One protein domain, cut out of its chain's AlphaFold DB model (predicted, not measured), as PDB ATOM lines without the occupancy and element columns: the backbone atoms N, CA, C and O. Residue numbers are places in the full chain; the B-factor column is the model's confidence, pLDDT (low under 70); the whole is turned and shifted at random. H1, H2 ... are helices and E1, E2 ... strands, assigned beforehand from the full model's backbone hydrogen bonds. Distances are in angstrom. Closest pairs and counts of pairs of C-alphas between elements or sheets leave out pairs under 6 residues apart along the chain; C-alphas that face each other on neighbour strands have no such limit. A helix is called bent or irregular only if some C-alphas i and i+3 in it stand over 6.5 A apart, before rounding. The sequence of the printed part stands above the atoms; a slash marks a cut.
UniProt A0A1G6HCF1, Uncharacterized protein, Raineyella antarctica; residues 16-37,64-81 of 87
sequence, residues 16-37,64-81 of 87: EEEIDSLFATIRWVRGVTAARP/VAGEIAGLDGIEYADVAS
ATOM      1  N   GLU A  16      -7.213  59.741   2.941       75.19
ATOM      2  CA  GLU A  16      -6.332  58.725   3.557       75.19
ATOM      3  C   GLU A  16      -6.581  58.510   5.064       75.19
ATOM      4  O   GLU A  16      -6.456  57.393   5.562       75.19
ATOM      5  N   GLU A  17      -7.002  59.553   5.777       78.25
ATOM      6  CA  GLU A  17      -7.378  59.507   7.199       78.25
ATOM      7  C   GLU A  17      -8.650  58.684   7.481       78.25
ATOM      8  O   GLU A  17      -8.771  58.032   8.526       78.25
ATOM      9  N   GLU A  18      -9.580  58.649   6.525       81.12
ATOM     10  CA  GLU A  18     -10.765  57.792   6.577       81.12
ATOM     11  C   GLU A  18     -10.429  56.357   6.173       81.12
ATOM     12  O   GLU A  18     -11.028  55.423   6.701       81.12
ATOM     13  N   ILE A  19      -9.417  56.151   5.324       76.19
ATOM     14  CA  ILE A  19      -8.959  54.812   4.929       76.19
ATOM     15  C   ILE A  19      -8.453  54.041   6.148       76.19
ATOM     16  O   ILE A  19      -8.901  52.923   6.394       76.19
ATOM     17  N   ASP A  20      -7.575  54.625   6.963       76.69
ATOM     18  CA  ASP A  20      -7.092  53.949   8.175       76.69
ATOM     19  C   ASP A  20      -8.247  53.616   9.142       76.69
ATOM     20  O   ASP A  20      -8.292  52.527   9.727       76.69
ATOM     21  N   SER A  21      -9.232  54.513   9.247       79.94
ATOM     22  CA  SER A  21     -10.446  54.314  10.050       79.94
ATOM     23  C   SER A  21     -11.353  53.209   9.485       79.94
ATOM     24  O   SER A  21     -11.922  52.415  10.242       79.94
ATOM     25  N   LEU A  22     -11.451  53.094   8.162       78.00
ATOM     26  CA  LEU A  22     -12.217  52.070   7.455       78.00
ATOM     27  C   LEU A  22     -11.594  50.683   7.646       78.00
ATOM     28  O   LEU A  22     -12.283  49.732   8.018       78.00
ATOM     29  N   PHE A  23     -10.273  50.571   7.499       75.62
ATOM     30  CA  PHE A  23      -9.541  49.331   7.773       75.62
ATOM     31  C   PHE A  23      -9.646  48.926   9.254       75.62
ATOM     32  O   PHE A  23      -9.797  47.738   9.562       75.62
ATOM     33  N   ALA A  24      -9.633  49.892  10.181       74.19
ATOM     34  CA  ALA A  24      -9.897  49.632  11.594       74.19
ATOM     35  C   ALA A  24     -11.334  49.135  11.829       74.19
ATOM     36  O   ALA A  24     -11.539  48.183  12.581       74.19
ATOM     37  N   THR A  25     -12.321  49.723  11.154       76.12
ATOM     38  CA  THR A  25     -13.733  49.321  11.242       76.12
ATOM     39  C   THR A  25     -13.932  47.890  10.749       76.12
ATOM     40  O   THR A  25     -14.505  47.070  11.463       76.12
ATOM     41  N   ILE A  26     -13.364  47.541   9.591       73.00
ATOM     42  CA  ILE A  26     -13.401  46.177   9.043       73.00
ATOM     43  C   ILE A  26     -12.778  45.174  10.026       73.00
ATOM     44  O   ILE A  26     -13.325  44.091  10.240       73.00
ATOM     45  N   ARG A  27     -11.681  45.551  10.699       67.88
ATOM     46  CA  ARG A  27     -11.065  44.726  11.751       67.88
ATOM     47  C   ARG A  27     -12.014  44.450  12.920       67.88
ATOM     48  O   ARG A  27     -12.031  43.328  13.431       67.88
ATOM     49  N   TRP A  28     -12.811  45.435  13.327       63.97
ATOM     50  CA  TRP A  28     -13.784  45.297  14.415       63.97
ATOM     51  C   TRP A  28     -15.019  44.477  14.043       63.97
ATOM     52  O   TRP A  28     -15.544  43.782  14.910       63.97
ATOM     53  N   VAL A  29     -15.457  44.509  12.780       65.50
ATOM     54  CA  VAL A  29     -16.681  43.823  12.333       65.50
ATOM     55  C   VAL A  29     -16.640  42.320  12.648       65.50
ATOM     56  O   VAL A  29     -17.634  41.801  13.152       65.50
ATOM     57  N   ARG A  30     -15.504  41.616  12.468       63.00
ATOM     58  CA  ARG A  30     -15.402  40.159  12.761       63.00
ATOM     59  C   ARG A  30     -14.012  39.632  13.171       63.00
ATOM     60  O   ARG A  30     -13.737  38.451  12.984       63.00
ATOM     61  N   GLY A  31     -13.111  40.456  13.716       52.16
ATOM     62  CA  GLY A  31     -11.745  39.997  14.045       52.16
ATOM     63  C   GLY A  31     -10.859  39.819  12.807       52.16
ATOM     64  O   GLY A  31      -9.901  39.046  12.805       52.16
ATOM     65  N   VAL A  32     -11.195  40.554  11.752       55.34
ATOM     66  CA  VAL A  32     -10.540  40.515  10.454       55.34
ATOM     67  C   VAL A  32      -9.172  41.184  10.544       55.34
ATOM     68  O   VAL A  32      -9.062  42.340  10.947       55.34
ATOM     69  N   THR A  33      -8.106  40.508  10.126       55.44
ATOM     70  CA  THR A  33      -6.827  41.201   9.915       55.44
ATOM     71  C   THR A  33      -6.878  41.821   8.528       55.44
ATOM     72  O   THR A  33      -6.618  41.141   7.540       55.44
ATOM     73  N   ALA A  34      -7.292  43.086   8.443       54.38
ATOM     74  CA  ALA A  34      -7.275  43.808   7.182       54.38
ATOM     75  C   ALA A  34      -5.806  43.998   6.763       54.38
ATOM     76  O   ALA A  34      -5.060  44.723   7.428       54.38
ATOM     77  N   ALA A  35      -5.347  43.296   5.726       50.53
ATOM     78  CA  ALA A  35      -3.999  43.490   5.219       50.53
ATOM     79  C   ALA A  35      -3.948  44.873   4.568       50.53
ATOM     80  O   ALA A  35      -4.705  45.158   3.637       50.53
ATOM     81  N   ARG A  36      -3.081  45.726   5.125       53.09
ATOM     82  CA  ARG A  36      -2.740  47.076   4.659       53.09
ATOM     83  C   ARG A  36      -2.700  47.119   3.127       53.09
ATOM     84  O   ARG A  36      -2.194  46.158   2.541       53.09
ATOM     85  N   PRO A  37      -3.189  48.194   2.485       52.06
ATOM     86  CA  PRO A  37      -3.312  48.217   1.040       52.06
ATOM     87  C   PRO A  37      -1.999  47.840   0.361       52.06
ATOM     88  O   PRO A  37      -0.944  48.388   0.701       52.06
ATOM     89  N   VAL A  64     -20.394  38.574   5.670       81.50
ATOM     90  CA  VAL A  64     -19.294  39.510   5.966       81.50
ATOM     91  C   VAL A  64     -18.904  40.341   4.739       81.50
ATOM     92  O   VAL A  64     -18.671  41.539   4.864       81.50
ATOM     93  N   ALA A  65     -18.887  39.752   3.539       82.56
ATOM     94  CA  ALA A  65     -18.649  40.502   2.305       82.56
ATOM     95  C   ALA A  65     -19.739  41.556   2.062       82.56
ATOM     96  O   ALA A  65     -19.423  42.680   1.686       82.56
ATOM     97  N   GLY A  66     -21.004  41.225   2.346       84.88
ATOM     98  CA  GLY A  66     -22.112  42.180   2.298       84.88
ATOM     99  C   GLY A  66     -21.992  43.300   3.338       84.88
ATOM    100  O   GLY A  66     -22.233  44.457   3.006       84.88
ATOM    101  N   GLU A  67     -21.578  42.977   4.568       85.81
ATOM    102  CA  GLU A  67     -21.315  43.968   5.623       85.81
ATOM    103  C   GLU A  67     -20.199  44.943   5.201       85.81
ATOM    104  O   GLU A  67     -20.365  46.150   5.349       85.81
ATOM    105  N   ILE A  68     -19.097  44.443   4.620       83.94
ATOM    106  CA  ILE A  68     -17.984  45.278   4.131       83.94
ATOM    107  C   ILE A  68     -18.412  46.117   2.920       83.94
ATOM    108  O   ILE A  68     -18.103  47.301   2.871       83.94
ATOM    109  N   ALA A  69     -19.148  45.541   1.965       84.75
ATOM    110  CA  ALA A  69     -19.651  46.264   0.793       84.75
ATOM    111  C   ALA A  69     -20.645  47.385   1.149       84.75
ATOM    112  O   ALA A  69     -20.865  48.280   0.341       84.75
ATOM    113  N   GLY A  70     -21.260  47.325   2.334       85.38
ATOM    114  CA  GLY A  70     -22.149  48.367   2.847       85.38
ATOM    115  C   GLY A  70     -21.441  49.501   3.591       85.38
ATOM    116  O   GLY A  70     -22.119  50.435   4.021       85.38
ATOM    117  N   LEU A  71     -20.120  49.427   3.791       84.50
ATOM    118  CA  LEU A  71     -19.360  50.500   4.430       84.50
ATOM    119  C   LEU A  71     -19.150  51.662   3.460       84.50
ATOM    120  O   LEU A  71     -18.844  51.461   2.285       84.50
ATOM    121  N   ASP A  72     -19.273  52.881   3.978       85.12
ATOM    122  CA  ASP A  72     -19.015  54.081   3.191       85.12
ATOM    123  C   ASP A  72     -17.556  54.107   2.712       85.12
ATOM    124  O   ASP A  72     -16.637  53.692   3.424       85.12
ATOM    125  N   GLY A  73     -17.350  54.522   1.465       79.50
ATOM    126  CA  GLY A  73     -16.042  54.482   0.814       79.50
ATOM    127  C   GLY A  73     -15.606  53.119   0.253       79.50
ATOM    128  O   GLY A  73     -14.592  53.066  -0.446       79.50
ATOM    129  N   ILE A  74     -16.352  52.028   0.478       83.19
ATOM    130  CA  ILE A  74     -16.123  50.745  -0.208       83.19
ATOM    131  C   ILE A  74     -16.894  50.721  -1.528       83.19
ATOM    132  O   ILE A  74     -18.118  50.771  -1.559       83.19
ATOM    133  N   GLU A  75     -16.177  50.588  -2.642       82.19
ATOM    134  CA  GLU A  75     -16.804  50.430  -3.961       82.19
ATOM    135  C   GLU A  75     -17.100  48.962  -4.292       82.19
ATOM    136  O   GLU A  75     -17.954  48.664  -5.129       82.19
ATOM    137  N   TYR A  76     -16.361  48.033  -3.680       79.50
ATOM    138  CA  TYR A  76     -16.489  46.602  -3.932       79.50
ATOM    139  C   TYR A  76     -15.939  45.784  -2.768       79.50
ATOM    140  O   TYR A  76     -14.865  46.094  -2.257       79.50
ATOM    141  N   ALA A  77     -16.619  44.693  -2.414       80.44
ATOM    142  CA  ALA A  77     -16.079  43.639  -1.567       80.44
ATOM    143  C   ALA A  77     -16.568  42.281  -2.070       80.44
ATOM    144  O   ALA A  77     -17.758  42.102  -2.326       80.44
ATOM    145  N   ASP A  78     -15.656  41.326  -2.213       81.62
ATOM    146  CA  ASP A  78     -15.982  39.990  -2.694       81.62
ATOM    147  C   ASP A  78     -15.134  38.927  -2.025       81.62
ATOM    148  O   ASP A  78     -14.010  39.161  -1.577       81.62
ATOM    149  N   VAL A  79     -15.702  37.734  -1.968       78.88
ATOM    150  CA  VAL A  79     -15.032  36.558  -1.450       78.88
ATOM    151  C   VAL A  79     -13.895  36.221  -2.402       78.88
ATOM    152  O   VAL A  79     -14.122  35.768  -3.524       78.88
ATOM    153  N   ALA A  80     -12.661  36.408  -1.939       68.94
ATOM    154  CA  ALA A  80     -11.484  35.892  -2.607       68.94
ATOM    155  C   ALA A  80     -11.536  34.368  -2.482       68.94
ATOM    156  O   ALA A  80     -11.002  33.765  -1.551       68.94
ATOM    157  N   SER A  81     -12.273  33.732  -3.392       53.84
ATOM    158  CA  SER A  81     -12.245  32.288  -3.539       53.84
ATOM    159  C   SER A  81     -10.787  31.914  -3.763       53.84
ATOM    160  O   SER A  81     -10.142  32.502  -4.627       53.84
TER     161      SER A  81
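AT A GLANCE: This is residues 16 to 37 and 64 to 81 of the 87 residues of an uncharacterized protein of Raineyella antarctica (UniProt A0A1G6HCF1). A long helix, H1, has a much shorter helix, H2, near its last turns and running opposite ways to it; after H2 the chain folds back into a single strand, E1, beside H2 and away from H1. Past H1, residues 31 to 37 turn back as a run with no named element. The printed part has 40 residues, with two named helices and one named strand in the order H1, H2, E1, in the mixed class of helices and strands. It is compact, with a radius of gyration of the C-alphas of 9.7 A and spans of 29 by 20 by 17 A.

HOW THE PARTS SIT: H1, residues 16 to 30, is close to but not clearly touching H2, residues 64 to 69; their closest C-alphas, those of Ile 26 and Ile 68, are 6.8 A apart. Their lines stand at a shallow tilt of 22 degrees, opposite ways. A tight link of 4 residues joins H2 to E1, residues 74 to 80. The closest C-alphas of H2 and E1, those of Ala 69 and Ala 77, are 5.0 A apart. H1 and E1 are apart. E1 pairs with no named strand. In H2 every O i to N i+4 pair is within hydrogen-bond range; in H1, 9 of 11 are.

IN THESE COORDINATES: H1 runs 22.6 A from C-alpha 16 at (-6.332, 58.725, 3.557) to C-alpha 30 at (-15.402, 40.159, 12.761). It is neither bent nor irregular, but only just: C-alphas 27 and 30 are 6.4 A apart. H2 measures 8.5 A from first to last C-alpha. E1 measures 15.7 A and ends with C-alpha 80 at (-11.484, 35.892, -2.607).

THE WHOLE: The two C-alphas farthest apart, those of Glu 17 and Ser 81, are 29.7 A apart. Residues 38 to 63 are not printed, and C-alphas 37 and 64 are 18.9 A apart across this cut. The mean pLDDT of the printed part is 73.1, and residues 27 to 37 and 80 to 81 are under 70.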